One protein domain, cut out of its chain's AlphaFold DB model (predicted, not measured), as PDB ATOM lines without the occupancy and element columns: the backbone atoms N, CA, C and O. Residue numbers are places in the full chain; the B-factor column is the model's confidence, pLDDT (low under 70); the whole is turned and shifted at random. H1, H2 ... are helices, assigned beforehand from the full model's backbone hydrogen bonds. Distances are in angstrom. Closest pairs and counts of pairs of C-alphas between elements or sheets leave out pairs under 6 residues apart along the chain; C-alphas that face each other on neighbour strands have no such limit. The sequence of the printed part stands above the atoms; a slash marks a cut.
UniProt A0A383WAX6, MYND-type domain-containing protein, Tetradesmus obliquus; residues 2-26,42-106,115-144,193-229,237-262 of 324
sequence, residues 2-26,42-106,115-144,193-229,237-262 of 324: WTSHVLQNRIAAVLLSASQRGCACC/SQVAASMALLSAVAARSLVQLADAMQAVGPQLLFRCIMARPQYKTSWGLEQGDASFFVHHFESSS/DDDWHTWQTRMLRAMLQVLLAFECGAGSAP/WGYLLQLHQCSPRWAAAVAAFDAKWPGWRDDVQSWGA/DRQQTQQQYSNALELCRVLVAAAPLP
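Overview. This is residues 2 to 26, 42 to 106, 115 to 144, 193 to 229 and 237 to 262 of the 324 residues of the protein "MYND-type domain-containing protein" of Tetradesmus obliquus (UniProt A0A383WAX6). Three long helices, H1, H2 and H4, form an up-and-down bundle, each running against the one before it, and H9 crosses over H2 and H4 with H7 side by side with it. H3 sits at one end of the bundle and H5 at the other, H8 packs on H4, and residues 90 to 95, in a long loop, stick out. The printed part has 183 residues with nine named helices, H1 to H9 in chain order, and no named strand; its class is all helix. It is compact, with a radius of gyration of the C-alphas of 17.2 A and spans of 50 by 49 by 34 A.

Along the chain. Find C-alpha 2 at (199.382, 117.089, 154.619); from there H1 runs 35.0 A to residue 26. H2, residues 42 to 69, covers 40.5 A, and H3 holds residues 72 to 79. After residues 80 to 106, which hold no named element, read H4 at residues 115 to 140, 37.6 A long. H5 is residues 194 to 197, H6 199 to 202, H7 204 to 216, 18.3 A, and H8 220 to 226. H9, residues 237 to 258, runs 31.0 A and ends with C-alpha 258 at (179.431, 114.945, 131.068).

Arrangement. Start at H1, which touches H4 at a shallow tilt of 21 degrees, the same way, closest at the C-alphas of Gln 8 and Ala 128, 5.4 A. H2 touches H4, the hub, at 21 degrees, opposite ways; the closest C-alphas, Ala 45 and Gly 139, are 4.3 A apart. Residues 2 to 3 of H1 touch H3, closest at the C-alphas of Trp 2 and Ile 78, 6.4 A. H5 touches H2, closest at the C-alphas of Ala 46 and Leu 197, 6.0 A. H6 and H7 touch only at the corner, closest at the C-alphas of His 200 and Ala 207, 5.6 A. H7 touches H9 at a shallow tilt of 13 degrees, opposite ways, closest at the C-alphas of Trp 206 and Val 254, 6.0 A. H8 touches H4, closest at the C-alphas of Arg 127 and Val 224, 6.3 A. H9 touches H4 at a steep tilt of 40 degrees, closest at the C-alphas of Leu 126 and Tyr 245, 5.0 A. Every O i to N i+4 pair is within hydrogen-bond range in H2, H3, H4, H7 and H9, against 16 of 21 in H1 and 1 of 3 in H8, where 3 of 4 O i to N i+3 pairs are; H5 and H6 are too short for an i+4 pair.

Size, cuts and confidence. Look for four cuts: C-alphas 26 and 42 are 10.9 A apart, 106 and 115 18.4 A, 144 and 193 19.7 A, 229 and 237 14.1 A. Of the links printed whole, none is long. Mean pLDDT of the printed part is 77.6; 60 residues are under 70, among them 2 to 26 and 81 to 106.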
ATOM      1  N   TRP A   2     198.796 118.230 155.359       42.41
ATOM      2  CA  TRP A   2     199.382 117.089 154.619       42.41
ATOM      3  C   TRP A   2     198.578 116.576 153.393       42.41
ATOM      4  O   TRP A   2     199.124 116.552 152.291       42.41
ATOM      5  N   THR A   3     197.277 116.272 153.515       47.53
ATOM      6  CA  THR A   3     196.431 115.771 152.396       47.53
ATOM      7  C   THR A   3     196.441 116.704 151.187       47.53
ATOM      8  O   THR A   3     196.584 116.290 150.042       47.53
ATOM      9  N   SER A   4     196.350 117.999 151.458       49.12
ATOM     10  CA  SER A   4     196.334 119.029 150.431       49.12
ATOM     11  C   SER A   4     197.682 119.247 149.738       49.12
ATOM     12  O   SER A   4     197.678 119.652 148.589       49.12
ATOM     13  N   HIS A   5     198.822 118.957 150.382       51.84
ATOM     14  CA  HIS A   5     200.134 119.074 149.731       51.84
ATOM     15  C   HIS A   5     200.368 117.897 148.771       51.84
ATOM     16  O   HIS A   5     200.911 118.081 147.687       51.84
ATOM     17  N   VAL A   6     199.892 116.699 149.131       52.91
ATOM     18  CA  VAL A   6     199.918 115.516 148.253       52.91
ATOM     19  C   VAL A   6     198.965 115.695 147.062       52.91
ATOM     20  O   VAL A   6     199.354 115.442 145.924       52.91
ATOM     21  N   LEU A   7     197.747 116.199 147.297       53.53
ATOM     22  CA  LEU A   7     196.774 116.463 146.229       53.53
ATOM     23  C   LEU A   7     197.183 117.644 145.326       53.53
ATOM     24  O   LEU A   7     197.167 117.492 144.106       53.53
ATOM     25  N   GLN A   8     197.598 118.791 145.888       52.88
ATOM     26  CA  GLN A   8     198.003 119.969 145.099       52.88
ATOM     27  C   GLN A   8     199.336 119.778 144.380       52.88
ATOM     28  O   GLN A   8     199.431 120.064 143.195       52.88
ATOM     29  N   ASN A   9     200.391 119.341 145.069       55.59
ATOM     30  CA  ASN A   9     201.739 119.466 144.509       55.59
ATOM     31  C   ASN A   9     202.201 118.232 143.749       55.59
ATOM     32  O   ASN A   9     203.275 118.270 143.166       55.59
ATOM     33  N   ARG A  10     201.448 117.125 143.765       63.09
ATOM     34  CA  ARG A  10     201.847 115.906 143.048       63.09
ATOM     35  C   ARG A  10     200.831 115.512 142.000       63.09
ATOM     36  O   ARG A  10     201.230 115.397 140.859       63.09
ATOM     37  N   ILE A  11     199.545 115.359 142.318       59.22
ATOM     38  CA  ILE A  11     198.566 114.993 141.277       59.22
ATOM     39  C   ILE A  11     198.389 116.147 140.299       59.22
ATOM     40  O   ILE A  11     198.627 115.961 139.111       59.22
ATOM     41  N   ALA A  12     198.063 117.348 140.785       57.12
ATOM     42  CA  ALA A  12     197.955 118.497 139.896       57.12
ATOM     43  C   ALA A  12     199.306 118.847 139.255       57.12
ATOM     44  O   ALA A  12     199.333 119.070 138.059       57.12
ATOM     45  N   ALA A  13     200.439 118.771 139.964       61.47
ATOM     46  CA  ALA A  13     201.737 119.008 139.322       61.47
ATOM     47  C   ALA A  13     202.129 117.936 138.294       61.47
ATOM     48  O   ALA A  13     202.770 118.276 137.311       61.47
ATOM     49  N   VAL A  14     201.769 116.663 138.481       65.19
ATOM     50  CA  VAL A  14     202.023 115.592 137.501       65.19
ATOM     51  C   VAL A  14     201.091 115.749 136.308       65.19
ATOM     52  O   VAL A  14     201.563 115.649 135.183       65.19
ATOM     53  N   LEU A  15     199.808 116.050 136.529       62.62
ATOM     54  CA  LEU A  15     198.853 116.332 135.456       62.62
ATOM     55  C   LEU A  15     199.241 117.593 134.681       62.62
ATOM     56  O   LEU A  15     199.221 117.567 133.458       62.62
ATOM     57  N   LEU A  16     199.662 118.654 135.371       63.56
ATOM     58  CA  LEU A  16     200.109 119.908 134.773       63.56
ATOM     59  C   LEU A  16     201.479 119.761 134.106       63.56
ATOM     60  O   LEU A  16     201.688 120.278 133.023       63.56
ATOM     61  N   SER A  17     202.417 119.013 134.689       66.88
ATOM     62  CA  SER A  17     203.698 118.716 134.033       66.88
ATOM     63  C   SER A  17     203.482 117.851 132.795       66.88
ATOM     64  O   SER A  17     204.129 118.063 131.774       66.88
ATOM     65  N   ALA A  18     202.568 116.880 132.862       62.75
ATOM     66  CA  ALA A  18     202.180 116.072 131.714       62.75
ATOM     67  C   ALA A  18     201.463 116.921 130.654       62.75
ATOM     68  O   ALA A  18     201.742 116.752 129.467       62.75
ATOM     69  N   SER A  19     200.611 117.869 131.062       59.69
ATOM     70  CA  SER A  19     199.921 118.771 130.140       59.69
ATOM     71  C   SER A  19     200.866 119.775 129.500       59.69
ATOM     72  O   SER A  19     200.820 119.945 128.289       59.69
ATOM     73  N   GLN A  20     201.788 120.365 130.260       65.62
ATOM     74  CA  GLN A  20     202.813 121.278 129.758       65.62
ATOM     75  C   GLN A  20     203.764 120.571 128.790       65.62
ATOM     76  O   GLN A  20     204.059 121.111 127.727       65.62
ATOM     77  N   ARG A  21     204.197 119.340 129.101       65.94
ATOM     78  CA  ARG A  21     205.022 118.531 128.187       65.94
ATOM     79  C   ARG A  21     204.256 118.133 126.925       65.94
ATOM     80  O   ARG A  21     204.824 118.189 125.841       65.94
ATOM     81  N   GLY A  22     202.977 117.779 127.054       58.00
ATOM     82  CA  GLY A  22     202.114 117.487 125.908       58.00
ATOM     83  C   GLY A  22     201.867 118.716 125.031       58.00
ATOM     84  O   GLY A  22     201.962 118.632 123.812       58.00
ATOM     85  N   CYS A  23     201.619 119.875 125.645       55.44
ATOM     86  CA  CYS A  23     201.320 121.126 124.954       55.44
ATOM     87  C   CYS A  23     202.552 121.709 124.249       55.44
ATOM     88  O   CYS A  23     202.437 122.161 123.113       55.44
ATOM     89  N   ALA A  24     203.740 121.636 124.863       59.53
ATOM     90  CA  ALA A  24     204.987 122.089 124.242       59.53
ATOM     91  C   ALA A  24     205.308 121.321 122.943       59.53
ATOM     92  O   ALA A  24     205.812 121.912 121.987       59.53
ATOM     93  N   CYS A  25     204.952 120.031 122.863       53.69
ATOM     94  CA  CYS A  25     205.069 119.252 121.628       53.69
ATOM     95  C   CYS A  25     204.112 119.724 120.520       53.69
ATOM     96  O   CYS A  25     204.436 119.575 119.344       53.69
ATOM     97  N   CYS A  26     202.962 120.306 120.867       51.47
ATOM     98  CA  CYS A  26     201.992 120.800 119.886       51.47
ATOM     99  C   CYS A  26     202.400 122.154 119.286       51.47
ATOM    100  O   CYS A  26     202.089 122.424 118.130       51.47
ATOM    101  N   SER A  42     196.781 112.275 119.584       81.56
ATOM    102  CA  SER A  42     195.395 112.109 120.048       81.56
ATOM    103  C   SER A  42     195.277 111.187 121.264       81.56
ATOM    104  O   SER A  42     194.431 111.409 122.130       81.56
ATOM    105  N   GLN A  43     196.144 110.177 121.374       83.75
ATOM    106  CA  GLN A  43     196.143 109.258 122.510       83.75
ATOM    107  C   GLN A  43     196.607 109.944 123.797       83.75
ATOM    108  O   GLN A  43     196.009 109.720 124.852       83.75
ATOM    109  N   VAL A  44     197.649 110.780 123.728       83.56
ATOM    110  CA  VAL A  44     198.132 111.551 124.888       83.56
ATOM    111  C   VAL A  44     197.036 112.493 125.369       83.56
ATOM    112  O   VAL A  44     196.708 112.499 126.554       83.56
ATOM    113  N   ALA A  45     196.418 113.213 124.437       85.94
ATOM    114  CA  ALA A  45     195.327 114.139 124.696       85.94
ATOM    115  C   ALA A  45     194.134 113.433 125.378       85.94
ATOM    116  O   ALA A  45     193.665 113.854 126.438       85.94
ATOM    117  N   ALA A  46     193.712 112.284 124.838       86.38
ATOM    118  CA  ALA A  46     192.603 111.506 125.388       86.38
ATOM    119  C   ALA A  46     192.934 110.909 126.767       86.38
ATOM    120  O   ALA A  46     192.082 110.885 127.654       86.38
ATOM    121  N   SER A  47     194.180 110.471 126.971       86.62
ATOM    122  CA  SER A  47     194.657 109.980 128.270       86.62
ATOM    123  C   SER A  47     194.660 111.096 129.315       86.62
ATOM    124  O   SER A  47     194.274 110.878 130.460       86.62
ATOM    125  N   MET A  48     195.037 112.312 128.920       86.56
ATOM    126  CA  MET A  48     195.036 113.485 129.791       86.56
ATOM    127  C   MET A  48     193.612 113.910 130.173       86.56
ATOM    128  O   MET A  48     193.341 114.170 131.348       86.56
ATOM    129  N   ALA A  49     192.683 113.905 129.212       89.81
ATOM    130  CA  ALA A  49     191.265 114.163 129.451       89.81
ATOM    131  C   ALA A  49     190.653 113.113 130.398       89.81
ATOM    132  O   ALA A  49     189.941 113.464 131.341       89.81
ATOM    133  N   LEU A  50     190.997 111.834 130.208       89.25
ATOM    134  CA  LEU A  50     190.587 110.738 131.087       89.25
ATOM    135  C   LEU A  50     191.092 110.937 132.521       89.25
ATOM    136  O   LEU A  50     190.300 110.906 133.463       89.25
ATOM    137  N   LEU A  51     192.393 111.176 132.689       89.25
ATOM    138  CA  LEU A  51     192.993 111.402 134.003       89.25
ATOM    139  C   LEU A  51     192.393 112.627 134.699       89.25
ATOM    140  O   LEU A  51     192.145 112.592 135.903       89.25
ATOM    141  N   SER A  52     192.099 113.684 133.943       89.88
ATOM    142  CA  SER A  52     191.459 114.888 134.473       89.88
ATOM    143  C   SER A  52     190.024 114.607 134.932       89.88
ATOM    144  O   SER A  52     189.641 115.018 136.025       89.88
ATOM    145  N   ALA A  53     189.240 113.828 134.181       90.88
ATOM    146  CA  ALA A  53     187.899 113.416 134.603       90.88
ATOM    147  C   ALA A  53     187.920 112.525 135.867       90.88
ATOM    148  O   ALA A  53     187.107 112.717 136.776       90.88
ATOM    149  N   VAL A  54     188.879 111.593 135.971       89.38
ATOM    150  CA  VAL A  54     189.102 110.770 137.180       89.38
ATOM    151  C   VAL A  54     189.481 111.645 138.379       89.38
ATOM    152  O   VAL A  54     188.932 111.486 139.476       89.38
ATOM    153  N   ALA A  55     190.388 112.603 138.179       88.06
ATOM    154  CA  ALA A  55     190.805 113.533 139.220       88.06
ATOM    155  C   ALA A  55     189.638 114.421 139.676       88.06
ATOM    156  O   ALA A  55     189.409 114.547 140.879       88.06
ATOM    157  N   ALA A  56     188.844 114.959 138.743       91.56
ATOM    158  CA  ALA A  56     187.653 115.751 139.050       91.56
ATOM    159  C   ALA A  56     186.662 114.958 139.913       91.56
ATOM    160  O   ALA A  56     186.208 115.452 140.943       91.56
ATOM    161  N   ARG A  57     186.389 113.697 139.554       90.88
ATOM    162  CA  ARG A  57     185.522 112.805 140.341       90.88
ATOM    163  C   ARG A  57     186.052 112.586 141.755       90.88
ATOM    164  O   ARG A  57     185.287 112.680 142.712       90.88
ATOM    165  N   SER A  58     187.352 112.338 141.883       87.06
ATOM    166  CA  SER A  58     188.002 112.137 143.181       87.06
ATOM    167  C   SER A  58     187.924 113.394 144.058       87.06
ATOM    168  O   SER A  58     187.647 113.302 145.254       87.06
ATOM    169  N   LEU A  59     188.111 114.582 143.469       89.12
ATOM    170  CA  LEU A  59     188.005 115.864 144.172       89.12
ATOM    171  C   LEU A  59     186.570 116.172 144.611       89.12
ATOM    172  O   LEU A  59     186.385 116.658 145.724       89.12
ATOM    173  N   VAL A  60     185.568 115.868 143.778       92.94
ATOM    174  CA  VAL A  60     184.145 116.003 144.136       92.94
ATOM    175  C   VAL A  60     183.810 115.103 145.323       92.94
ATOM    176  O   VAL A  60     183.275 115.582 146.314       92.94
ATOM    177  N   GLN A  61     184.205 113.829 145.282       87.44
ATOM    178  CA  GLN A  61     183.955 112.892 146.384       87.44
ATOM    179  C   GLN A  61     184.637 113.321 147.681       87.44
ATOM    180  O   GLN A  61     184.040 113.237 148.754       87.44
ATOM    181  N   LEU A  62     185.875 113.810 147.591       86.31
ATOM    182  CA  LEU A  62     186.577 114.359 148.744       86.31
ATOM    183  C   LEU A  62     185.865 115.601 149.290       86.31
ATOM    184  O   LEU A  62     185.729 115.733 150.503       86.31
ATOM    185  N   ALA A  63     185.408 116.501 148.418       90.50
ATOM    186  CA  ALA A  63     184.661 117.687 148.815       90.50
ATOM    187  C   ALA A  63     183.342 117.325 149.509       90.50
ATOM    188  O   ALA A  63     183.066 117.855 150.582       90.50
ATOM    189  N   ASP A  64     182.575 116.388 148.952       89.88
ATOM    190  CA  ASP A  64     181.306 115.933 149.520       89.88
ATOM    191  C   ASP A  64     181.524 115.230 150.875       89.88
ATOM    192  O   ASP A  64     180.823 115.513 151.847       89.88
ATOM    193  N   ALA A  65     182.555 114.382 150.994       84.50
ATOM    194  CA  ALA A  65     182.920 113.744 152.261       84.50
ATOM    195  C   ALA A  65     183.330 114.771 153.329       84.50
ATOM    196  O   ALA A  65     182.944 114.661 154.493       84.50
ATOM    197  N   MET A  66     184.087 115.793 152.930       86.31
ATOM    198  CA  MET A  66     184.510 116.877 153.814       86.31
ATOM    199  C   MET A  66     183.344 117.785 154.224       86.31
ATOM    200  O   MET A  66     183.327 118.247 155.360       86.31
ATOM    201  N   GLN A  67     182.355 118.011 153.356       88.94
ATOM    202  CA  GLN A  67     181.125 118.731 153.710       88.94
ATOM    203  C   GLN A  67     180.245 117.920 154.671       88.94
ATOM    204  O   GLN A  67     179.673 118.489 155.595       88.94
ATOM    205  N   ALA A  68     180.170 116.597 154.494       87.31
ATOM    206  CA  ALA A  68     179.357 115.725 155.339       87.31
ATOM    207  C   ALA A  68     179.946 115.513 156.744       87.31
ATOM    208  O   ALA A  68     179.209 115.472 157.725       87.31
ATOM    209  N   VAL A  69     181.270 115.347 156.850       84.62
ATOM    210  CA  VAL A  69     181.949 115.000 158.116       84.62
ATOM    211  C   VAL A  69     182.631 116.215 158.765       84.62
ATOM    212  O   VAL A  69     182.988 116.184 159.944       84.62
ATOM    213  N   GLY A  70     182.808 117.302 158.015       83.56
ATOM    214  CA  GLY A  70     183.505 118.502 158.459       83.56
ATOM    215  C   GLY A  70     185.036 118.353 158.501       83.56
ATOM    216  O   GLY A  70     185.600 117.307 158.154       83.56
ATOM    217  N   PRO A  71     185.752 119.392 158.973       76.00
ATOM    218  CA  PRO A  71     187.219 119.424 159.016       76.00
ATOM    219  C   PRO A  71     187.835 118.344 159.920       76.00
ATOM    220  O   PRO A  71     188.989 117.963 159.731       76.00
ATOM    221  N   GLN A  72     187.060 117.791 160.859       77.62
ATOM    222  CA  GLN A  72     187.455 116.691 161.750       77.62
ATOM    223  C   GLN A  72     187.986 115.470 160.980       77.62
ATOM    224  O   GLN A  72     188.930 114.816 161.427       77.62
ATOM    225  N   LEU A  73     187.419 115.175 159.802       75.88
ATOM    226  CA  LEU A  73     187.889 114.082 158.952       75.88
ATOM    227  C   LEU A  73     189.328 114.317 158.481       75.88
ATOM    228  O   LEU A  73     190.151 113.406 158.546       75.88
ATOM    229  N   LEU A  74     189.651 115.550 158.080       70.56
ATOM    230  CA  LEU A  74     191.000 115.942 157.677       70.56
ATOM    231  C   LEU A  74     191.994 115.713 158.812       70.56
ATOM    232  O   LEU A  74     193.048 115.122 158.588       70.56
ATOM    233  N   PHE A  75     191.644 116.145 160.027       70.50
ATOM    234  CA  PHE A  75     192.485 115.943 161.203       70.50
ATOM    235  C   PHE A  75     192.705 114.462 161.479       70.50
ATOM    236  O   PHE A  75     193.847 114.046 161.642       70.50
ATOM    237  N   ARG A  76     191.649 113.642 161.445       76.56
ATOM    238  CA  ARG A  76     191.775 112.188 161.628       76.56
ATOM    239  C   ARG A  76     192.662 111.549 160.560       76.56
ATOM    240  O   ARG A  76     193.526 110.750 160.905       76.56
ATOM    241  N   CYS A  77     192.518 111.934 159.291       71.75
ATOM    242  CA  CYS A  77     193.378 111.446 158.210       71.75
ATOM    243  C   CYS A  77     194.842 111.875 158.386       71.75
ATOM    244  O   CYS A  77     195.740 111.069 158.162       71.75
ATOM    245  N   ILE A  78     195.095 113.118 158.808       66.44
ATOM    246  CA  ILE A  78     196.449 113.618 159.098       66.44
ATOM    247  C   ILE A  78     197.060 112.855 160.281       66.44
ATOM    248  O   ILE A  78     198.210 112.425 160.209       66.44
ATOM    249  N   MET A  79     196.287 112.651 161.348       66.44
ATOM    250  CA  MET A  79     196.726 111.933 162.547       66.44
ATOM    251  C   MET A  79     196.983 110.450 162.278       66.44
ATOM    252  O   MET A  79     197.880 109.873 162.886       66.44
ATOM    253  N   ALA A  80     196.262 109.849 161.329       72.44
ATOM    254  CA  ALA A  80     196.492 108.475 160.892       72.44
ATOM    255  C   ALA A  80     197.825 108.284 160.142       72.44
ATOM    256  O   ALA A  80     198.231 107.141 159.942       72.44
ATOM    257  N   ARG A  81     198.502 109.374 159.732       69.50
ATOM    258  CA  ARG A  81     199.810 109.373 159.043       69.50
ATOM    259  C   ARG A  81     199.934 108.281 157.967       69.50
ATOM    260  O   ARG A  81     200.903 107.514 157.988       69.50
ATOM    261  N   PRO A  82     198.972 108.147 157.042       64.69
ATOM    262  CA  PRO A  82     199.030 107.051 156.097       64.69
ATOM    263  C   PRO A  82     200.217 107.262 155.151       64.69
ATOM    264  O   PRO A  82     200.529 108.373 154.711       64.69
ATOM    265  N   GLN A  83     200.908 106.166 154.871       63.00
ATOM    266  CA  GLN A  83     202.064 106.153 153.993       63.00
ATOM    267  C   GLN A  83     201.577 105.970 152.559       63.00
ATOM    268  O   GLN A  83     200.933 104.969 152.239       63.00
ATOM    269  N   TYR A  84     201.885 106.930 151.692       62.03
ATOM    270  CA  TYR A  84     201.586 106.831 150.267       62.03
ATOM    271  C   TYR A  84     202.875 106.754 149.463       62.03
ATOM    272  O   TYR A  84     203.827 107.492 149.706       62.03
ATOM    273  N   LYS A  85     202.882 105.881 148.458       59.19
ATOM    274  CA  LYS A  85     203.928 105.846 147.437       59.19
ATOM    275  C   LYS A  85     203.541 106.848 146.350       59.19
ATOM    276  O   LYS A  85     202.523 106.663 145.694       59.19
ATOM    277  N   THR A  86     204.292 107.940 146.210       51.81
ATOM    278  CA  THR A  86     203.857 109.116 145.423       51.81
ATOM    279  C   THR A  86     204.683 109.398 144.168       51.81
ATOM    280  O   THR A  86     204.450 110.412 143.513       51.81
ATOM    281  N   SER A  87     205.671 108.572 143.831       54.12
ATOM    282  CA  SER A  87     206.470 108.774 142.618       54.12
ATOM    283  C   SER A  87     206.905 107.470 141.983       54.12
ATOM    284  O   SER A  87     207.300 106.530 142.668       54.12
ATOM    285  N   TRP A  88     206.878 107.497 140.657       51.97
ATOM    286  CA  TRP A  88     207.500 106.527 139.776       51.97
ATOM    287  C   TRP A  88     208.772 107.190 139.251       51.97
ATOM    288  O   TRP A  88     208.692 108.187 138.533       51.97
ATOM    289  N   GLY A  89     209.930 106.721 139.707       51.88
ATOM    290  CA  GLY A  89     211.225 107.157 139.200       51.88
ATOM    291  C   GLY A  89     211.778 106.094 138.261       51.88
ATOM    292  O   GLY A  89     211.666 104.908 138.544       51.88
ATOM    293  N   LEU A  90     212.359 106.516 137.141       48.59
ATOM    294  CA  LEU A  90     213.293 105.682 136.389       48.59
ATOM    295  C   LEU A  90     214.672 105.973 136.967       48.59
ATOM    296  O   LEU A  90     215.290 106.980 136.623       48.59
ATOM    297  N   GLU A  91     215.124 105.142 137.897       54.16
ATOM    298  CA  GLU A  91     216.467 105.265 138.443       54.16
ATOM    299  C   GLU A  91     217.414 104.489 137.529       54.16
ATOM    300  O   GLU A  91     217.469 103.271 137.587       54.16
ATOM    301  N   GLN A  92     218.081 105.192 136.605       57.53
ATOM    302  CA  GLN A  92     219.254 104.713 135.847       57.53
ATOM    303  C   GLN A  92     219.253 103.216 135.441       57.53
ATOM    304  O   GLN A  92     220.264 102.531 135.547       57.53
ATOM    305  N   GLY A  93     218.128 102.711 134.927       65.06
ATOM    306  CA  GLY A  93     218.019 101.352 134.386       65.06
ATOM    307  C   GLY A  93     217.233 100.350 135.233       65.06
ATOM    308  O   GLY A  93     216.935  99.280 134.712       65.06
ATOM    309  N   ASP A  94     216.818 100.696 136.455       54.88
ATOM    310  CA  ASP A  94     215.922  99.864 137.263       54.88
ATOM    311  C   ASP A  94     214.735 100.684 137.795       54.88
ATOM    312  O   ASP A  94     214.858 101.841 138.210       54.88
ATOM    313  N   ALA A  95     213.531 100.121 137.715       45.97
ATOM    314  CA  ALA A  95     212.305 100.815 138.104       45.97
ATOM    315  C   ALA A  95     212.145 100.770 139.632       45.97
ATOM    316  O   ALA A  95     211.359  99.985 140.168       45.97
ATOM    317  N   SER A  96     212.912 101.590 140.349       50.53
ATOM    318  CA  SER A  96     212.848 101.677 141.808       50.53
ATOM    319  C   SER A  96     211.718 102.605 142.286       50.53
ATOM    320  O   SER A  96     211.328 103.592 141.649       50.53
ATOM    321  N   PHE A  97     211.134 102.265 143.439       45.59
ATOM    322  CA  PHE A  97     210.044 103.022 144.054       45.59
ATOM    323  C   PHE A  97     210.584 103.943 145.147       45.59
ATOM    324  O   PHE A  97     211.006 103.470 146.202       45.59
ATOM    325  N   PHE A  98     210.457 105.258 144.969       48.97
ATOM    326  CA  PHE A  98     210.712 106.204 146.056       48.97
ATOM    327  C   PHE A  98     209.468 106.337 146.938       48.97
ATOM    328  O   PHE A  98     208.447 106.910 146.543       48.97
ATOM    329  N   VAL A  99     209.553 105.803 148.159       48.50
ATOM    330  CA  VAL A  99     208.566 106.068 149.208       48.50
ATOM    331  C   VAL A  99     208.964 107.366 149.896       48.50
ATOM    332  O   VAL A  99     209.859 107.392 150.737       48.50
ATOM    333  N   HIS A 100     208.311 108.469 149.538       47.31
ATOM    334  CA  HIS A 100     208.497 109.710 150.276       47.31
ATOM    335  C   HIS A 100     207.772 109.617 151.619       47.31
ATOM    336  O   HIS A 100     206.546 109.714 151.691       47.31
ATOM    337  N   HIS A 101     208.544 109.471 152.693       47.25
ATOM    338  CA  HIS A 101     208.053 109.750 154.033       47.25
ATOM    339  C   HIS A 101     207.828 111.254 154.163       47.25
ATOM    340  O   HIS A 101     208.771 112.040 154.199       47.25
ATOM    341  N   PHE A 102     206.563 111.663 154.211       47.72
ATOM    342  CA  PHE A 102     206.226 113.026 154.592       47.72
ATOM    343  C   PHE A 102     206.144 113.095 156.115       47.72
ATOM    344  O   PHE A 102     205.125 112.750 156.714       47.72
ATOM    345  N   GLU A 103     207.225 113.543 156.745       50.28
ATOM    346  CA  GLU A 103     207.158 114.001 158.126       50.28
ATOM    347  C   GLU A 103     206.346 115.297 158.159       50.28
ATOM    348  O   GLU A 103     206.719 116.317 157.575       50.28
ATOM    349  N   SER A 104     205.181 115.256 158.809       49.81
ATOM    350  CA  SER A 104     204.435 116.474 159.113       49.81
ATOM    351  C   SER A 104     205.281 117.287 160.089       49.81
ATOM    352  O   SER A 104     205.259 117.025 161.286       49.81
ATOM    353  N   SER A 105     206.032 118.263 159.572       46.69
ATOM    354  CA  SER A 105     206.985 119.095 160.329       46.69
ATOM    355  C   SER A 105     206.337 119.926 161.461       46.69
ATOM    356  O   SER A 105     207.014 120.612 162.218       46.69
ATOM    357  N   SER A 106     205.018 119.847 161.646       48.56
ATOM    358  CA  SER A 106     204.310 120.506 162.742       48.56
ATOM    359  C   SER A 106     204.197 119.602 163.978       48.56
ATOM    360  O   SER A 106     203.153 119.000 164.229       48.56
ATOM    361  N   ASP A 115     188.329 127.937 162.047       73.19
ATOM    362  CA  ASP A 115     187.923 128.606 160.810       73.19
ATOM    363  C   ASP A 115     189.079 128.821 159.815       73.19
ATOM    364  O   ASP A 115     188.868 128.805 158.595       73.19
ATOM    365  N   ASP A 116     190.314 128.996 160.297       78.19
ATOM    366  CA  ASP A 116     191.486 129.239 159.437       78.19
ATOM    367  C   ASP A 116     191.944 127.968 158.712       78.19
ATOM    368  O   ASP A 116     192.357 128.011 157.545       78.19
ATOM    369  N   ASP A 117     191.773 126.813 159.355       79.75
ATOM    370  CA  ASP A 117     192.074 125.516 158.755       79.75
ATOM    371  C   ASP A 117     191.090 125.162 157.634       79.75
ATOM    372  O   ASP A 117     191.493 124.610 156.601       79.75
ATOM    373  N   TRP A 118     189.811 125.523 157.789       85.12
ATOM    374  CA  TRP A 118     188.800 125.289 156.758       85.12
ATOM    375  C   TRP A 118     189.032 126.144 155.512       85.12
ATOM    376  O   TRP A 118     189.036 125.619 154.396       85.12
ATOM    377  N   HIS A 119     189.289 127.440 155.692       85.94
ATOM    378  CA  HIS A 119     189.583 128.329 154.569       85.94
ATOM    379  C   HIS A 119     190.843 127.875 153.819       85.94
ATOM    380  O   HIS A 119     190.823 127.732 152.597       85.94
ATOM    381  N   THR A 120     191.901 127.517 154.554       83.50
ATOM    382  CA  THR A 120     193.118 126.948 153.962       83.50
ATOM    383  C   THR A 120     192.809 125.699 153.135       83.50
ATOM    384  O   THR A 120     193.338 125.536 152.035       83.50
ATOM    385  N   TRP A 121     191.954 124.801 153.628       86.06
ATOM    386  CA  TRP A 121     191.536 123.625 152.867       86.06
ATOM    387  C   TRP A 121     190.771 123.997 151.589       86.06
ATOM    388  O   TRP A 121     191.100 123.467 150.524       86.06
ATOM    389  N   GLN A 122     189.815 124.931 151.662       89.12
ATOM    390  CA  GLN A 122     189.032 125.386 150.506       89.12
ATOM    391  C   GLN A 122     189.920 125.984 149.417       89.12
ATOM    392  O   GLN A 122     189.831 125.550 148.269       89.12
ATOM    393  N   THR A 123     190.829 126.898 149.767       87.69
ATOM    394  CA  THR A 123     191.795 127.488 148.824       87.69
ATOM    395  C   THR A 123     192.614 126.401 148.134       87.69
ATOM    396  O   THR A 123     192.857 126.436 146.924       87.69
ATOM    397  N   ARG A 124     193.022 125.373 148.890       85.19
ATOM    398  CA  ARG A 124     193.824 124.285 148.334       85.19
ATOM    399  C   ARG A 124     193.034 123.374 147.400       85.19
ATOM    400  O   ARG A 124     193.553 123.015 146.341       85.19
ATOM    401  N   MET A 125     191.801 123.031 147.766       88.56
ATOM    402  CA  MET A 125     190.892 122.255 146.921       88.56
ATOM    403  C   MET A 125     190.523 123.002 145.652       88.56
ATOM    404  O   MET A 125     190.583 122.422 144.572       88.56
ATOM    405  N   LEU A 126     190.202 124.288 145.777       91.88
ATOM    406  CA  LEU A 126     189.928 125.154 144.647       91.88
ATOM    407  C   LEU A 126     191.109 125.122 143.664       91.88
ATOM    408  O   LEU A 126     190.897 124.857 142.486       91.88
ATOM    409  N   ARG A 127     192.359 125.256 144.137       89.25
ATOM    410  CA  ARG A 127     193.534 125.183 143.244       89.25
ATOM    411  C   ARG A 127     193.589 123.852 142.503       89.25
ATOM    412  O   ARG A 127     193.838 123.833 141.303       89.25
ATOM    413  N   ALA A 128     193.378 122.745 143.215       86.81
ATOM    414  CA  ALA A 128     193.407 121.416 142.617       86.81
ATOM    415  C   ALA A 128     192.313 121.245 141.548       86.81
ATOM    416  O   ALA A 128     192.592 120.704 140.483       86.81
ATOM    417  N   MET A 129     191.101 121.746 141.797       93.19
ATOM    418  CA  MET A 129     190.004 121.721 140.823       93.19
ATOM    419  C   MET A 129     190.346 122.533 139.575       93.19
ATOM    420  O   MET A 129     190.250 122.013 138.469       93.19
ATOM    421  N   LEU A 130     190.814 123.773 139.741       92.94
ATOM    422  CA  LEU A 130     191.181 124.632 138.615       92.94
ATOM    423  C   LEU A 130     192.320 124.032 137.774       92.94
ATOM    424  O   LEU A 130     192.269 124.057 136.550       92.94
ATOM    425  N   GLN A 131     193.311 123.412 138.413       89.38
ATOM    426  CA  GLN A 131     194.380 122.680 137.725       89.38
ATOM    427  C   GLN A 131     193.853 121.504 136.892       89.38
ATOM    428  O   GLN A 131     194.285 121.304 135.759       89.38
ATOM    429  N   VAL A 132     192.902 120.738 137.435       90.75
ATOM    430  CA  VAL A 132     192.248 119.640 136.710       90.75
ATOM    431  C   VAL A 132     191.465 120.158 135.504       90.75
ATOM    432  O   VAL A 132     191.519 119.549 134.439       90.75
ATOM    433  N   LEU A 133     190.772 121.288 135.648       92.56
ATOM    434  CA  LEU A 133     190.025 121.922 134.560       92.56
ATOM    435  C   LEU A 133     190.960 122.398 133.439       92.56
ATOM    436  O   LEU A 133     190.713 122.097 132.275       92.56
ATOM    437  N   LEU A 134     192.079 123.043 133.788       90.94
ATOM    438  CA  LEU A 134     193.107 123.438 132.820       90.94
ATOM    439  C   LEU A 134     193.684 122.228 132.076       90.94
ATOM    440  O   LEU A 134     193.768 122.241 130.851       90.94
ATOM    441  N   ALA A 135     194.046 121.163 132.799       88.38
ATOM    442  CA  ALA A 135     194.571 119.945 132.186       88.38
ATOM    443  C   ALA A 135     193.549 119.282 131.245       88.38
ATOM    444  O   ALA A 135     193.924 118.810 130.170       88.38
ATOM    445  N   PHE A 136     192.265 119.289 131.617       90.62
ATOM    446  CA  PHE A 136     191.193 118.762 130.778       90.62
ATOM    447  C   PHE A 136     191.066 119.542 129.466       90.62
ATOM    448  O   PHE A 136     191.008 118.936 128.400       90.62
ATOM    449  N   GLU A 137     191.066 120.872 129.520       89.38
ATOM    450  CA  GLU A 137     190.934 121.708 128.324       89.38
ATOM    451  C   GLU A 137     192.166 121.656 127.414       89.38
ATOM    452  O   GLU A 137     192.019 121.549 126.196       89.38
ATOM    453  N   CYS A 138     193.376 121.642 127.986       86.62
ATOM    454  CA  CYS A 138     194.603 121.420 127.216       86.62
ATOM    455  C   CYS A 138     194.569 120.073 126.478       86.62
ATOM    456  O   CYS A 138     195.049 119.977 125.349       86.62
ATOM    457  N   GLY A 139     194.000 119.039 127.109       81.00
ATOM    458  CA  GLY A 139     193.836 117.711 126.523       81.00
ATOM    459  C   GLY A 139     192.706 117.625 125.496       81.00
ATOM    460  O   GLY A 139     192.859 116.936 124.499       81.00
ATOM    461  N   ALA A 140     191.583 118.321 125.686       78.62
ATOM    462  CA  ALA A 140     190.482 118.305 124.718       78.62
ATOM    463  C   ALA A 140     190.872 118.964 123.384       78.62
ATOM    464  O   ALA A 140     190.327 118.617 122.337       78.62
ATOM    465  N   GLY A 141     191.862 119.860 123.428       68.62
ATOM    466  CA  GLY A 141     192.301 120.648 122.294       68.62
ATOM    467  C   GLY A 141     191.251 121.692 121.935       68.62
ATOM    468  O   GLY A 141     190.050 121.426 121.882       68.62
ATOM    469  N   SER A 142     191.702 122.903 121.632       57.56
ATOM    470  CA  SER A 142     190.892 123.877 120.911       57.56
ATOM    471  C   SER A 142     190.697 123.333 119.498       57.56
ATOM    472  O   SER A 142     191.414 123.722 118.578       57.56
ATOM    473  N   ALA A 143     189.799 122.357 119.322       53.53
ATOM    474  CA  ALA A 143     189.372 121.948 117.996       53.53
ATOM    475  C   ALA A 143     188.992 123.248 117.277       53.53
ATOM    476  O   ALA A 143     188.189 124.000 117.843       53.53
ATOM    477  N   PRO A 144     189.628 123.573 116.135       51.62
ATOM    478  CA  PRO A 144     189.432 124.853 115.476       51.62
ATOM    479  C   PRO A 144     187.932 125.044 115.341       51.62
ATOM    480  O   PRO A 144     187.264 124.204 114.732       51.62
ATOM    481  N   TRP A 193     188.977 106.391 123.881       80.94
ATOM    482  CA  TRP A 193     188.639 107.530 124.730       80.94
ATOM    483  C   TRP A 193     188.365 108.803 123.920       80.94
ATOM    484  O   TRP A 193     188.240 109.881 124.492       80.94
ATOM    485  N   GLY A 194     188.262 108.693 122.589       81.88
ATOM    486  CA  GLY A 194     188.105 109.838 121.690       81.88
ATOM    487  C   GLY A 194     186.870 110.695 121.979       81.88
ATOM    488  O   GLY A 194     186.900 111.896 121.733       81.88
ATOM    489  N   TYR A 195     185.819 110.126 122.580       83.94
ATOM    490  CA  TYR A 195     184.633 110.893 122.978       83.94
ATOM    491  C   TYR A 195     184.946 111.972 124.033       83.94
ATOM    492  O   TYR A 195     184.292 113.010 124.047       83.94
ATOM    493  N   LEU A 196     185.964 111.766 124.884       87.31
ATOM    494  CA  LEU A 196     186.391 112.761 125.878       87.31
ATOM    495  C   LEU A 196     187.025 113.989 125.222       87.31
ATOM    496  O   LEU A 196     186.907 115.090 125.751       87.31
ATOM    497  N   LEU A 197     187.651 113.823 124.056       86.31
ATOM    498  CA  LEU A 197     188.174 114.943 123.271       86.31
ATOM    499  C   LEU A 197     187.043 115.766 122.647       86.31
ATOM    500  O   LEU A 197     187.147 116.976 122.497       86.31
ATOM    501  N   GLN A 198     185.928 115.114 122.326       86.88
ATOM    502  CA  GLN A 198     184.755 115.753 121.734       86.88
ATOM    503  C   GLN A 198     183.762 116.258 122.787       86.88
ATOM    504  O   GLN A 198     182.702 116.761 122.425       86.88
ATOM    505  N   LEU A 199     184.082 116.175 124.084       84.81
ATOM    506  CA  LEU A 199     183.144 116.487 125.167       84.81
ATOM    507  C   LEU A 199     182.546 117.894 125.050       84.81
ATOM    508  O   LEU A 199     181.362 118.087 125.311       84.81
ATOM    509  N   HIS A 200     183.351 118.866 124.614       80.00
ATOM    510  CA  HIS A 200     182.905 120.246 124.417       80.00
ATOM    511  C   HIS A 200     181.858 120.379 123.298       80.00
ATOM    512  O   HIS A 200     180.996 121.251 123.354       80.00
ATOM    513  N   GLN A 201     181.911 119.512 122.286       84.62
ATOM    514  CA  GLN A 201     180.953 119.485 121.177       84.62
ATOM    515  C   GLN A 201     179.739 118.612 121.515       84.62
ATOM    516  O   GLN A 201     178.611 118.943 121.167       84.62
ATOM    517  N   CYS A 202     179.964 117.504 122.223       84.56
ATOM    518  CA  CYS A 202     178.937 116.517 122.534       84.56
ATOM    519  C   CYS A 202     178.096 116.866 123.771       84.56
ATOM    520  O   CYS A 202     177.001 116.328 123.922       84.56
ATOM    521  N   SER A 203     178.577 117.743 124.660       92.81
ATOM    522  CA  SER A 203     177.872 118.133 125.884       92.81
ATOM    523  C   SER A 203     177.636 119.647 125.942       92.81
ATOM    524  O   SER A 203     178.450 120.386 126.506       92.81
ATOM    525  N   PRO A 204     176.480 120.131 125.440       92.06
ATOM    526  CA  PRO A 204     176.086 121.537 125.557       92.06
ATOM    527  C   PRO A 204     176.053 122.023 127.010       92.06
ATOM    528  O   PRO A 204     176.386 123.168 127.300       92.06
ATOM    529  N   ARG A 205     175.696 121.130 127.946       94.25
ATOM    530  CA  ARG A 205     175.663 121.428 129.382       94.25
ATOM    531  C   ARG A 205     177.055 121.726 129.940       94.25
ATOM    532  O   ARG A 205     177.190 122.640 130.748       94.25
ATOM    533  N   TRP A 206     178.071 120.966 129.529       93.81
ATOM    534  CA  TRP A 206     179.454 121.215 129.934       93.81
ATOM    535  C   TRP A 206     179.959 122.548 129.383       93.81
ATOM    536  O   TRP A 206     180.422 123.380 130.158       93.81
ATOM    537  N   ALA A 207     179.784 122.787 128.081       92.50
ATOM    538  CA  ALA A 207     180.200 124.036 127.444       92.50
ATOM    539  C   ALA A 207     179.542 125.267 128.100       92.50
ATOM    540  O   ALA A 207     180.219 126.247 128.403       92.50
ATOM    541  N   ALA A 208     178.239 125.196 128.396       94.94
ATOM    542  CA  ALA A 208     177.526 126.265 129.093       94.94
ATOM    543  C   ALA A 208     178.057 126.504 130.518       94.94
ATOM    544  O   ALA A 208     178.165 127.652 130.946       94.94
ATOM    545  N   ALA A 209     178.409 125.441 131.251       96.06
ATOM    546  CA  ALA A 209     178.964 125.560 132.597       96.06
ATOM    547  C   ALA A 209     180.361 126.201 132.598       96.06
ATOM    548  O   ALA A 209     180.622 127.060 133.438       96.06
ATOM    549  N   VAL A 210     181.226 125.834 131.643       94.38
ATOM    550  CA  VAL A 210     182.543 126.471 131.460       94.38
ATOM    551  C   VAL A 210     182.369 127.953 131.137       94.38
ATOM    552  O   VAL A 210     182.936 128.791 131.832       94.38
ATOM    553  N   ALA A 211     181.509 128.295 130.172       94.88
ATOM    554  CA  ALA A 211     181.252 129.686 129.798       94.88
ATOM    555  C   ALA A 211     180.705 130.524 130.969       94.88
ATOM    556  O   ALA A 211     181.137 131.657 131.179       94.88
ATOM    557  N   ALA A 212     179.785 129.970 131.767       97.06
ATOM    558  CA  ALA A 212     179.256 130.642 132.951       97.06
ATOM    559  C   ALA A 212     180.323 130.836 134.043       97.06
ATOM    560  O   ALA A 212     180.326 131.859 134.729       97.06
ATOM    561  N   PHE A 213     181.228 129.867 134.207       96.69
ATOM    562  CA  PHE A 213     182.340 129.973 135.147       96.69
ATOM    563  C   PHE A 213     183.354 131.034 134.701       96.69
ATOM    564  O   PHE A 213     183.703 131.899 135.503       96.69
ATOM    565  N   ASP A 214     183.750 131.021 133.424       95.69
ATOM    566  CA  ASP A 214     184.668 131.994 132.820       95.69
ATOM    567  C   ASP A 214     184.115 133.425 132.906       95.69
ATOM    568  O   ASP A 214     184.833 134.343 133.298       95.69
ATOM    569  N   ALA A 215     182.823 133.616 132.615       96.69
ATOM    570  CA  ALA A 215     182.170 134.921 132.716       96.69
ATOM    571  C   ALA A 215     182.139 135.463 134.155       96.69
ATOM    572  O   ALA A 215     182.209 136.673 134.366       96.69
ATOM    573  N   LYS A 216     182.022 134.575 135.150       97.50
ATOM    574  CA  LYS A 216     181.964 134.951 136.567       97.50
ATOM    575  C   LYS A 216     183.346 135.193 137.179       97.50
ATOM    576  O   LYS A 216     183.459 136.011 138.087       97.50
ATOM    577  N   TRP A 217     184.372 134.486 136.708       96.25
ATOM    578  CA  TRP A 217     185.731 134.521 137.258       96.25
ATOM    579  C   TRP A 217     186.765 134.836 136.169       96.25
ATOM    580  O   TRP A 217     187.609 133.990 135.874       96.25
ATOM    581  N   PRO A 218     186.726 136.023 135.541       95.50
ATOM    582  CA  PRO A 218     187.672 136.356 134.480       95.50
ATOM    583  C   PRO A 218     189.117 136.284 134.999       95.50
ATOM    584  O   PRO A 218     189.398 136.717 136.113       95.50
ATOM    585  N   GLY A 219     190.029 135.725 134.201       91.50
ATOM    586  CA  GLY A 219     191.450 135.614 134.563       91.50
ATOM    587  C   GLY A 219     191.803 134.464 135.516       91.50
ATOM    588  O   GLY A 219     192.979 134.277 135.818       91.50
ATOM    589  N   TRP A 220     190.841 133.620 135.925       92.00
ATOM    590  CA  TRP A 220     191.116 132.517 136.865       92.00
ATOM    591  C   TRP A 220     192.249 131.584 136.406       92.00
ATOM    592  O   TRP A 220     192.932 130.975 137.226       92.00
ATOM    593  N   ARG A 221     192.451 131.460 135.090       90.75
ATOM    594  CA  ARG A 221     193.478 130.615 134.464       90.75
ATOM    595  C   ARG A 221     194.890 131.105 134.781       90.75
ATOM    596  O   ARG A 221     195.778 130.287 135.025       90.75
ATOM    597  N   ASP A 222     195.064 132.421 134.822       89.06
ATOM    598  CA  ASP A 222     196.329 133.079 135.143       89.06
ATOM    599  C   ASP A 222     196.573 133.039 136.661       89.06
ATOM    600  O   ASP A 222     197.670 132.717 137.128       89.06
ATOM    601  N   ASP A 223     195.511 133.233 137.449       85.31
ATOM    602  CA  ASP A 223     195.562 133.241 138.915       85.31
ATOM    603  C   ASP A 223     196.024 131.911 139.519       85.31
ATOM    604  O   ASP A 223     196.750 131.890 140.519       85.31
ATOM    605  N   VAL A 224     195.658 130.786 138.898       80.44
ATOM    606  CA  VAL A 224     196.048 129.440 139.351       80.44
ATOM    607  C   VAL A 224     197.565 129.302 139.506       80.44
ATOM    608  O   VAL A 224     198.028 128.589 140.406       80.44
ATOM    609  N   GLN A 225     198.334 129.989 138.656       76.00
ATOM    610  CA  GLN A 225     199.796 129.986 138.687       76.00
ATOM    611  C   GLN A 225     200.354 130.955 139.747       76.00
ATOM    612  O   GLN A 225     201.426 130.714 140.296       76.00
ATOM    613  N   SER A 226     199.601 132.005 140.090       80.94
ATOM    614  CA  SER A 226     200.034 133.129 140.934       80.94
ATOM    615  C   SER A 226     199.802 132.936 142.446       80.94
ATOM    616  O   SER A 226     200.402 133.621 143.272       80.94
ATOM    617  N   TRP A 227     198.990 131.960 142.871       71.75
ATOM    618  CA  TRP A 227     198.572 131.772 144.281       71.75
ATOM    619  C   TRP A 227     199.679 131.418 145.312       71.75
ATOM    620  O   TRP A 227     199.388 130.908 146.396       71.75
ATOM    621  N   GLY A 228     200.962 131.575 144.986       60.59
ATOM    622  CA  GLY A 228     202.092 131.213 145.846       60.59
ATOM    623  C   GLY A 228     202.397 132.191 146.989       60.59
ATOM    624  O   GLY A 228     203.073 131.787 147.929       60.59
ATOM    625  N   ALA A 229     201.916 133.440 146.939       60.78
ATOM    626  CA  ALA A 229     202.479 134.512 147.774       60.78
ATOM    627  C   ALA A 229     201.475 135.395 148.544       60.78
ATOM    628  O   ALA A 229     201.901 136.277 149.289       60.78
ATOM    629  N   ASP A 237     188.170 138.469 150.952       87.94
ATOM    630  CA  ASP A 237     188.931 137.442 150.227       87.94
ATOM    631  C   ASP A 237     188.464 136.031 150.612       87.94
ATOM    632  O   ASP A 237     188.389 135.125 149.771       87.94
ATOM    633  N   ARG A 238     188.088 135.834 151.885       89.62
ATOM    634  CA  ARG A 238     187.546 134.554 152.372       89.62
ATOM    635  C   ARG A 238     186.202 134.240 151.723       89.62
ATOM    636  O   ARG A 238     186.012 133.116 151.253       89.62
ATOM    637  N   GLN A 239     185.295 135.215 151.659       92.56
ATOM    638  CA  GLN A 239     183.984 135.046 151.021       92.56
ATOM    639  C   GLN A 239     184.115 134.810 149.513       92.56
ATOM    640  O   GLN A 239     183.481 133.898 148.976       92.56
ATOM    641  N   GLN A 240     184.986 135.569 148.844       92.88
ATOM    642  CA  GLN A 240     185.266 135.395 147.422       92.88
ATOM    643  C   GLN A 240     185.818 133.994 147.137       92.88
ATOM    644  O   GLN A 240     185.295 133.290 146.272       92.88
ATOM    645  N   THR A 241     186.806 133.544 147.916       91.31
ATOM    646  CA  THR A 241     187.385 132.198 147.789       91.31
ATOM    647  C   THR A 241     186.336 131.113 148.002       91.31
ATOM    648  O   THR A 241     186.285 130.146 147.244       91.31
ATOM    649  N   GLN A 242     185.471 131.262 149.009       93.94
ATOM    650  CA  GLN A 242     184.393 130.312 149.269       93.94
ATOM    651  C   GLN A 242     183.421 130.232 148.086       93.94
ATOM    652  O   GLN A 242     183.017 129.137 147.683       93.94
ATOM    653  N   GLN A 243     183.066 131.377 147.500       96.44
ATOM    654  CA  GLN A 243     182.178 131.409 146.347       96.44
ATOM    655  C   GLN A 243     182.848 130.795 145.112       96.44
ATOM    656  O   GLN A 243     182.221 129.995 144.415       96.44
ATOM    657  N   GLN A 244     184.114 131.121 144.849       95.69
ATOM    658  CA  GLN A 244     184.881 130.552 143.743       95.69
ATOM    659  C   GLN A 244     185.030 129.034 143.899       95.69
ATOM    660  O   GLN A 244     184.756 128.300 142.952       95.69
ATOM    661  N   TYR A 245     185.342 128.557 145.109       95.38
ATOM    662  CA  TYR A 245     185.364 127.137 145.465       95.38
ATOM    663  C   TYR A 245     184.034 126.446 145.149       95.38
ATOM    664  O   TYR A 245     184.028 125.408 144.490       95.38
ATOM    665  N   SER A 246     182.904 127.034 145.551       96.94
ATOM    666  CA  SER A 246     181.586 126.453 145.278       96.94
ATOM    667  C   SER A 246     181.295 126.352 143.779       96.94
ATOM    668  O   SER A 246     180.775 125.334 143.328       96.94
ATOM    669  N   ASN A 247     181.631 127.384 142.997       97.44
ATOM    670  CA  ASN A 247     181.403 127.357 141.549       97.44
ATOM    671  C   ASN A 247     182.344 126.361 140.851       97.44
ATOM    672  O   ASN A 247     181.918 125.673 139.929       97.44
ATOM    673  N   ALA A 248     183.601 126.252 141.296       96.69
ATOM    674  CA  ALA A 248     184.571 125.316 140.732       96.69
ATOM    675  C   ALA A 248     184.185 123.863 141.037       96.69
ATOM    676  O   ALA A 248     184.268 123.002 140.164       96.69
ATOM    677  N   LEU A 249     183.696 123.597 142.253       96.62
ATOM    678  CA  LEU A 249     183.155 122.293 142.627       96.62
ATOM    679  C   LEU A 249     181.959 121.914 141.746       96.62
ATOM    680  O   LEU A 249     181.895 120.784 141.264       96.62
ATOM    681  N   GLU A 250     181.042 122.851 141.498       97.69
ATOM    682  CA  GLU A 250     179.905 122.609 140.609       97.69
ATOM    683  C   GLU A 250     180.354 122.353 139.167       97.69
ATOM    684  O   GLU A 250     179.884 121.410 138.531       97.69
ATOM    685  N   LEU A 251     181.342 123.102 138.672       96.50
ATOM    686  CA  LEU A 251     181.930 122.856 137.360       96.50
ATOM    687  C   LEU A 251     182.549 121.450 137.274       96.50
ATOM    688  O   LEU A 251     182.280 120.718 136.322       96.50
ATOM    689  N   CYS A 252     183.292 121.006 138.294       96.19
ATOM    690  CA  CYS A 252     183.792 119.631 138.364       96.19
ATOM    691  C   CYS A 252     182.662 118.589 138.383       96.19
ATOM    692  O   CYS A 252     182.799 117.545 137.748       96.19
ATOM    693  N   ARG A 253     181.531 118.845 139.056       95.44
ATOM    694  CA  ARG A 253     180.364 117.942 139.014       95.44
ATOM    695  C   ARG A 253     179.773 117.846 137.612       95.44
ATOM    696  O   ARG A 253     179.466 116.741 137.162       95.44
ATOM    697  N   VAL A 254     179.661 118.969 136.901       95.81
ATOM    698  CA  VAL A 254     179.203 118.978 135.504       95.81
ATOM    699  C   VAL A 254     180.177 118.214 134.607       95.81
ATOM    700  O   VAL A 254     179.719 117.414 133.794       95.81
ATOM    701  N   LEU A 255     181.494 118.378 134.790       94.31
ATOM    702  CA  LEU A 255     182.505 117.595 134.071       94.31
ATOM    703  C   LEU A 255     182.317 116.095 134.309       94.31
ATOM    704  O   LEU A 255     182.241 115.317 133.363       94.31
ATOM    705  N   VAL A 256     182.195 115.687 135.572       92.75
ATOM    706  CA  VAL A 256     182.027 114.281 135.964       92.75
ATOM    707  C   VAL A 256     180.745 113.672 135.395       92.75
ATOM    708  O   VAL A 256     180.739 112.487 135.058       92.75
ATOM    709  N   ALA A 257     179.676 114.464 135.288       90.50
ATOM    710  CA  ALA A 257     178.419 114.050 134.674       90.50
ATOM    711  C   ALA A 257     178.505 113.986 133.140       90.50
ATOM    712  O   ALA A 257     177.893 113.114 132.529       90.50
ATOM    713  N   ALA A 258     179.253 114.896 132.515       90.75
ATOM    714  CA  ALA A 258     179.431 114.945 131.068       90.75
ATOM    715  C   ALA A 258     180.417 113.884 130.556       90.75
ATOM    716  O   ALA A 258     180.272 113.432 129.424       90.75
ATOM    717  N   ALA A 259     181.385 113.479 131.385       89.88
ATOM    718  CA  ALA A 259     182.403 112.470 131.102       89.88
ATOM    719  C   ALA A 259     182.144 111.174 131.899       89.88
ATOM    720  O   ALA A 259     182.885 110.866 132.845       89.88
ATOM    721  N   PRO A 260     181.096 110.396 131.559       81.00
ATOM    722  CA  PRO A 260     180.831 109.126 132.212       81.00
ATOM    723  C   PRO A 260     181.973 108.157 131.918       81.00
ATOM    724  O   PRO A 260     182.092 107.592 130.833       81.00
ATOM    725  N   LEU A 261     182.847 107.976 132.905       78.44
ATOM    726  CA  LEU A 261     183.925 107.007 132.798       78.44
ATOM    727  C   LEU A 261     183.325 105.596 132.666       78.44
ATOM    728  O   LEU A 261     182.476 105.228 133.485       78.44
ATOM    729  N   PRO A 262     183.742 104.804 131.661       67.56
ATOM    730  CA  PRO A 262     183.220 103.475 131.431       67.56
ATOM    731  C   PRO A 262     183.479 102.638 132.674       67.56
ATOM    732  O   PRO A 262     184.578 102.617 133.231       67.56
TER     733      PRO A 262